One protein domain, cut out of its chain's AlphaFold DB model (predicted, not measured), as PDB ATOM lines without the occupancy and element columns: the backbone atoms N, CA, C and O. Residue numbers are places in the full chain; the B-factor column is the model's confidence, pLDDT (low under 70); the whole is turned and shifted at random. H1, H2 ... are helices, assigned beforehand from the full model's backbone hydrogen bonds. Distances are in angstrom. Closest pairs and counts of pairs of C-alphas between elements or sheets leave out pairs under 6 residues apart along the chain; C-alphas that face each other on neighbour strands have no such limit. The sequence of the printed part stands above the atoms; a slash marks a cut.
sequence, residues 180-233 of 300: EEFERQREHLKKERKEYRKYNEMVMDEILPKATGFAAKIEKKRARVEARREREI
ATOM      1  N   GLU A 180     177.608 159.895 149.451       80.62
ATOM      2  CA  GLU A 180     176.642 159.633 148.373       80.62
ATOM      3  C   GLU A 180     176.575 158.137 148.004       80.62
ATOM      4  O   GLU A 180     175.500 157.573 147.788       80.62
ATOM      5  N   GLU A 181     177.717 157.446 147.967       83.00
ATOM      6  CA  GLU A 181     177.777 156.000 147.729       83.00
ATOM      7  C   GLU A 181     177.120 155.189 148.848       83.00
ATOM      8  O   GLU A 181     176.360 154.255 148.571       83.00
ATOM      9  N   PHE A 182     177.356 155.566 150.105       78.25
ATOM     10  CA  PHE A 182     176.736 154.923 151.258       78.25
ATOM     11  C   PHE A 182     175.215 155.134 151.277       78.25
ATOM     12  O   PHE A 182     174.444 154.209 151.564       78.25
ATOM     13  N   GLU A 183     174.757 156.332 150.908       81.31
ATOM     14  CA  GLU A 183     173.336 156.627 150.734       81.31
ATOM     15  C   GLU A 183     172.719 155.776 149.623       81.31
ATOM     16  O   GLU A 183     171.692 155.130 149.861       81.31
ATOM     17  N   ARG A 184     173.379 155.658 148.463       88.88
ATOM     18  CA  ARG A 184     172.937 154.781 147.365       88.88
ATOM     19  C   ARG A 184     172.842 153.315 147.786       88.88
ATOM     20  O   ARG A 184     171.851 152.657 147.469       88.88
ATOM     21  N   GLN A 185     173.812 152.799 148.543       87.50
ATOM     22  CA  GLN A 185     173.773 151.426 149.068       87.50
ATOM     23  C   GLN A 185     172.612 151.221 150.048       87.50
ATOM     24  O   GLN A 185     171.870 150.238 149.968       87.50
ATOM     25  N   ARG A 186     172.389 152.180 150.951       86.44
ATOM     26  CA  ARG A 186     171.256 152.148 151.882       86.44
ATOM     27  C   ARG A 186     169.921 152.204 151.144       86.44
ATOM     28  O   ARG A 186     168.964 151.539 151.549       86.44
ATOM     29  N   GLU A 187     169.828 153.000 150.088       88.88
ATOM     30  CA  GLU A 187     168.654 153.053 149.224       88.88
ATOM     31  C   GLU A 187     168.433 151.752 148.464       88.88
ATOM     32  O   GLU A 187     167.293 151.296 148.397       88.88
ATOM     33  N   HIS A 188     169.497 151.124 147.962       92.88
ATOM     34  CA  HIS A 188     169.437 149.823 147.303       92.88
ATOM     35  C   HIS A 188     168.859 148.757 148.239       92.88
ATOM     36  O   HIS A 188     167.837 148.154 147.927       92.88
ATOM     37  N   LEU A 189     169.405 148.630 149.452       90.44
ATOM     38  CA  LEU A 189     168.895 147.694 150.462       90.44
ATOM     39  C   LEU A 189     167.436 147.985 150.848       90.44
ATOM     40  O   LEU A 189     166.654 147.078 151.137       90.44
ATOM     41  N   LYS A 190     167.028 149.261 150.867       91.06
ATOM     42  CA  LYS A 190     165.624 149.634 151.094       91.06
ATOM     43  C   LYS A 190     164.730 149.237 149.918       91.06
ATOM     44  O   LYS A 190     163.597 148.829 150.171       91.06
ATOM     45  N   LYS A 191     165.188 149.403 148.673       94.06
ATOM     46  CA  LYS A 191     164.457 149.004 147.458       94.06
ATOM     47  C   LYS A 191     164.292 147.491 147.420       94.06
ATOM     48  O   LYS A 191     163.158 147.032 147.389       94.06
ATOM     49  N   GLU A 192     165.372 146.754 147.629       91.88
ATOM     50  CA  GLU A 192     165.388 145.293 147.688       91.88
ATOM     51  C   GLU A 192     164.434 144.752 148.768       91.88
ATOM     52  O   GLU A 192     163.581 143.910 148.502       91.88
ATOM     53  N   ARG A 193     164.451 145.324 149.984       91.00
ATOM     54  CA  ARG A 193     163.481 144.962 151.038       91.00
ATOM     55  C   ARG A 193     162.032 145.255 150.649       91.00
ATOM     56  O   ARG A 193     161.128 144.535 151.073       91.00
ATOM     57  N   LYS A 194     161.774 146.343 149.917       92.38
ATOM     58  CA  LYS A 194     160.421 146.686 149.445       92.38
ATOM     59  C   LYS A 194     159.975 145.734 148.343       92.38
ATOM     60  O   LYS A 194     158.824 145.313 148.360       92.38
ATOM     61  N   GLU A 195     160.864 145.409 147.417       94.69
ATOM     62  CA  GLU A 195     160.630 144.457 146.333       94.69
ATOM     63  C   GLU A 195     160.346 143.069 146.891       94.69
ATOM     64  O   GLU A 195     159.320 142.495 146.551       94.69
ATOM     65  N   TYR A 196     161.136 142.603 147.861       92.88
ATOM     66  CA  TYR A 196     160.886 141.343 148.558       92.88
ATOM     67  C   TYR A 196     159.518 141.317 149.253       92.88
ATOM     68  O   TYR A 196     158.786 140.338 149.150       92.88
ATOM     69  N   ARG A 197     159.121 142.405 149.931       89.31
ATOM     70  CA  ARG A 197     157.787 142.499 150.556       89.31
ATOM     71  C   ARG A 197     156.658 142.437 149.533       89.31
ATOM     72  O   ARG A 197     155.673 141.760 149.794       89.31
ATOM     73  N   LYS A 198     156.796 143.138 148.404       90.44
ATOM     74  CA  LYS A 198     155.809 143.113 147.314       90.44
ATOM     75  C   LYS A 198     155.731 141.732 146.673       90.44
ATOM     76  O   LYS A 198     154.638 141.235 146.461       90.44
ATOM     77  N   TYR A 199     156.881 141.120 146.401       93.25
ATOM     78  CA  TYR A 199     156.968 139.770 145.860       93.25
ATOM     79  C   TYR A 199     156.297 138.763 146.794       93.25
ATOM     80  O   TYR A 199     155.420 138.028 146.364       93.25
ATOM     81  N   ASN A 200     156.616 138.812 148.088       89.44
ATOM     82  CA  ASN A 200     155.968 137.971 149.085       89.44
ATOM     83  C   ASN A 200     154.455 138.237 149.171       89.44
ATOM     84  O   ASN A 200     153.685 137.301 149.305       89.44
ATOM     85  N   GLU A 201     154.003 139.490 149.069       82.12
ATOM     86  CA  GLU A 201     152.568 139.801 149.037       82.12
ATOM     87  C   GLU A 201     151.868 139.212 147.803       82.12
ATOM     88  O   GLU A 201     150.801 138.630 147.963       82.12
ATOM     89  N   MET A 202     152.478 139.292 146.615       85.19
ATOM     90  CA  MET A 202     151.943 138.675 145.392       85.19
ATOM     91  C   MET A 202     151.880 137.151 145.511       85.19
ATOM     92  O   MET A 202     150.835 136.566 145.261       85.19
ATOM     93  N   VAL A 203     152.958 136.521 145.990       89.25
ATOM     94  CA  VAL A 203     153.006 135.071 146.231       89.25
ATOM     95  C   VAL A 203     151.927 134.647 147.233       89.25
ATOM     96  O   VAL A 203     151.257 133.639 147.037       89.25
ATOM     97  N   MET A 204     151.704 135.423 148.296       79.12
ATOM     98  CA  MET A 204     150.654 135.121 149.275       79.12
ATOM     99  C   MET A 204     149.248 135.325 148.708       79.12
ATOM    100  O   MET A 204     148.355 134.569 149.072       79.12
ATOM    101  N   ASP A 205     149.050 136.297 147.818       78.88
ATOM    102  CA  ASP A 205     147.766 136.527 147.146       78.88
ATOM    103  C   ASP A 205     147.459 135.449 146.091       78.88
ATOM    104  O   ASP A 205     146.293 135.119 145.879       78.88
ATOM    105  N   GLU A 206     148.488 134.861 145.473       82.12
ATOM    106  CA  GLU A 206     148.371 133.702 144.578       82.12
ATOM    107  C   GLU A 206     148.058 132.405 145.343       82.12
ATOM    108  O   GLU A 206     147.241 131.604 144.891       82.12
ATOM    109  N   ILE A 207     148.674 132.200 146.515       79.31
ATOM    110  CA  ILE A 207     148.455 131.009 147.356       79.31
ATOM    111  C   ILE A 207     147.128 131.106 148.129       79.31
ATOM    112  O   ILE A 207     146.449 130.098 148.329       79.31
ATOM    113  N   LEU A 208     146.745 132.307 148.571       77.44
ATOM    114  CA  LEU A 208     145.520 132.582 149.318       77.44
ATOM    115  C   LEU A 208     144.852 133.849 148.764       77.44
ATOM    116  O   LEU A 208     145.145 134.953 149.235       77.44
ATOM    117  N   PRO A 209     143.913 133.727 147.808       72.19
ATOM    118  CA  PRO A 209     143.214 134.890 147.285       72.19
ATOM    119  C   PRO A 209     142.463 135.597 148.420       72.19
ATOM    120  O   PRO A 209     141.496 135.075 148.980       72.19
ATOM    121  N   LYS A 210     142.913 136.805 148.776       70.44
ATOM    122  CA  LYS A 210     142.254 137.640 149.789       70.44
ATOM    123  C   LYS A 210     140.823 137.949 149.340       70.44
ATOM    124  O   LYS A 210     140.600 138.393 148.213       70.44
ATOM    125  N   ALA A 211     139.847 137.787 150.234       72.50
ATOM    126  CA  ALA A 211     138.449 138.106 149.940       72.50
ATOM    127  C   ALA A 211     138.299 139.597 149.578       72.50
ATOM    128  O   ALA A 211     138.513 140.467 150.417       72.50
ATOM    129  N   THR A 212     137.927 139.932 148.342       66.62
ATOM    130  CA  THR A 212     137.823 141.332 147.895       66.62
ATOM    131  C   THR A 212     136.600 142.046 148.508       66.62
ATOM    132  O   THR A 212     135.557 141.448 148.767       66.62
ATOM    133  N   GLY A 213     136.710 143.355 148.796       76.88
ATOM    134  CA  GLY A 213     135.577 144.197 149.233       76.88
ATOM    135  C   GLY A 213     135.427 144.434 150.750       76.88
ATOM    136  O   GLY A 213     136.391 144.742 151.456       76.88
ATOM    137  N   PHE A 214     134.186 144.408 151.259       70.06
ATOM    138  CA  PHE A 214     133.862 144.725 152.664       70.06
ATOM    139  C   PHE A 214     134.384 143.663 153.646       70.06
ATOM    140  O   PHE A 214     134.829 144.011 154.742       70.06
ATOM    141  N   ALA A 215     134.424 142.398 153.216       74.31
ATOM    142  CA  ALA A 215     135.004 141.290 153.971       74.31
ATOM    143  C   ALA A 215     136.502 141.521 154.255       74.31
ATOM    144  O   ALA A 215     136.895 141.525 155.422       74.31
ATOM    145  N   ALA A 216     137.299 141.896 153.241       78.25
ATOM    146  CA  ALA A 216     138.698 142.313 153.424       78.25
ATOM    147  C   ALA A 216     138.853 143.490 154.395       78.25
ATOM    148  O   ALA A 216     139.806 143.548 155.173       78.25
ATOM    149  N   LYS A 217     137.936 144.468 154.370       77.19
ATOM    150  CA  LYS A 217     137.999 145.620 155.287       77.19
ATOM    151  C   LYS A 217     137.742 145.206 156.737       77.19
ATOM    152  O   LYS A 217     138.376 145.762 157.636       77.19
ATOM    153  N   ILE A 218     136.838 144.255 156.972       80.75
ATOM    154  CA  ILE A 218     136.574 143.702 158.307       80.75
ATOM    155  C   ILE A 218     137.757 142.861 158.777       80.75
ATOM    156  O   ILE A 218     138.212 143.041 159.903       80.75
ATOM    157  N   GLU A 219     138.294 142.001 157.921       79.81
ATOM    158  CA  GLU A 219     139.436 141.149 158.240       79.81
ATOM    159  C   GLU A 219     140.696 141.972 158.527       79.81
ATOM    160  O   GLU A 219     141.329 141.796 159.563       79.81
ATOM    161  N   LYS A 220     140.983 142.997 157.714       83.25
ATOM    162  CA  LYS A 220     142.074 143.950 157.966       83.25
ATOM    163  C   LYS A 220     141.890 144.719 159.275       83.25
ATOM    164  O   LYS A 220     142.872 145.038 159.946       83.25
ATOM    165  N   LYS A 221     140.648 145.049 159.651       85.50
ATOM    166  CA  LYS A 221     140.352 145.654 160.961       85.50
ATOM    167  C   LYS A 221     140.578 144.655 162.094       85.50
ATOM    168  O   LYS A 221     141.214 145.030 163.074       85.50
ATOM    169  N   ARG A 222     140.123 143.409 161.950       85.94
ATOM    170  CA  ARG A 222     140.343 142.335 162.930       85.94
ATOM    171  C   ARG A 222     141.831 142.051 163.117       85.94
ATOM    172  O   ARG A 222     142.294 142.124 164.242       85.94
ATOM    173  N   ALA A 223     142.594 141.889 162.040       84.31
ATOM    174  CA  ALA A 223     144.039 141.676 162.089       84.31
ATOM    175  C   ALA A 223     144.794 142.841 162.757       84.31
ATOM    176  O   ALA A 223     145.736 142.622 163.507       84.31
ATOM    177  N   ARG A 224     144.374 144.098 162.544       82.88
ATOM    178  CA  ARG A 224     144.968 145.258 163.241       82.88
ATOM    179  C   ARG A 224     144.660 145.279 164.734       82.88
ATOM    180  O   ARG A 224     145.511 145.700 165.515       82.88
ATOM    181  N   VAL A 225     143.439 144.901 165.106       85.19
ATOM    182  CA  VAL A 225     143.034 144.789 166.510       85.19
ATOM    183  C   VAL A 225     143.796 143.647 167.170       85.19
ATOM    184  O   VAL A 225     144.349 143.861 168.240       85.19
ATOM    185  N   GLU A 226     143.918 142.500 166.504       83.12
ATOM    186  CA  GLU A 226     144.654 141.346 167.018       83.12
ATOM    187  C   GLU A 226     146.149 141.646 167.137       83.12
ATOM    188  O   GLU A 226     146.691 141.496 168.213       83.12
ATOM    189  N   ALA A 227     146.792 142.248 166.134       82.69
ATOM    190  CA  ALA A 227     148.198 142.658 166.234       82.69
ATOM    191  C   ALA A 227     148.450 143.708 167.335       82.69
ATOM    192  O   ALA A 227     149.549 143.817 167.881       82.69
ATOM    193  N   ARG A 228     147.452 144.541 167.664       77.38
ATOM    194  CA  ARG A 228     147.530 145.436 168.827       77.38
ATOM    195  C   ARG A 228     147.399 144.641 170.121       77.38
ATOM    196  O   ARG A 228     148.175 144.878 171.039       77.38
ATOM    197  N   ARG A 229     146.460 143.702 170.157       80.25
ATOM    198  CA  ARG A 229     146.234 142.803 171.279       80.25
ATOM    199  C   ARG A 229     147.455 141.927 171.546       80.25
ATOM    200  O   ARG A 229     147.838 141.816 172.690       80.25
ATOM    201  N   GLU A 230     148.118 141.393 170.527       73.81
ATOM    202  CA  GLU A 230     149.359 140.613 170.620       73.81
ATOM    203  C   GLU A 230     150.509 141.433 171.208       73.81
ATOM    204  O   GLU A 230     151.242 140.937 172.055       73.81
ATOM    205  N   ARG A 231     150.636 142.715 170.834       73.31
ATOM    206  CA  ARG A 231     151.604 143.621 171.476       73.31
ATOM    207  C   ARG A 231     151.275 143.898 172.942       73.31
ATOM    208  O   ARG A 231     152.190 144.089 173.726       73.31
ATOM    209  N   GLU A 232     149.993 143.938 173.292       69.62
ATOM    210  CA  GLU A 232     149.516 144.128 174.670       69.62
ATOM    211  C   GLU A 232     149.516 142.812 175.485       69.62
ATOM    212  O   GLU A 232     149.536 142.852 176.710       69.62
ATOM    213  N   ILE A 233     149.487 141.654 174.814       68.50
ATOM    214  CA  ILE A 233     149.517 140.296 175.387       68.50
ATOM    215  C   ILE A 233     150.944 139.774 175.512       68.50
ATOM    216  O   ILE A 233     151.150 138.839 176.281       68.50
TER     217      ILE A 233
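AT A GLANCE: This is residues 180 to 233 of the 300 residues of an uncharacterized protein of Amphimedon queenslandica (UniProt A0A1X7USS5). Two helices make an open V with unequal arms: the longer, H1, runs to the corner, a short link turns the chain there, and H2 leads away without packing back on H1. The printed part has 54 residues, with H1 then H2 along the chain and no named strand; the class is all helix. It is extended, with a radius of gyration of the C-alphas of 16.3 A, and flat, spanning 45 by 31 by 17 A.

HOW THE PARTS SIT: Start with H1, residues 180 to 207; it is apart from H2, residues 214 to 233, with no C-alpha of one within 8 A of the other. Residues 208 to 213 form the short link. In H1 and H2 every O i to N i+4 pair is within hydrogen-bond range.

IN THESE COORDINATES: Find C-alpha 180 at (176.642, 159.633, 148.373); from there H1 runs 40.2 A to C-alpha 207 at (148.455, 131.009, 147.356). H2 runs 27.9 A to C-alpha 233 at (149.517, 140.296, 175.387).

THE WHOLE: The C-alphas farthest apart, of Glu 180 and Ala 215, are 45.8 A apart. The printed part has no cut. Look for pLDDT under 70 at residues 212, 232 and 233.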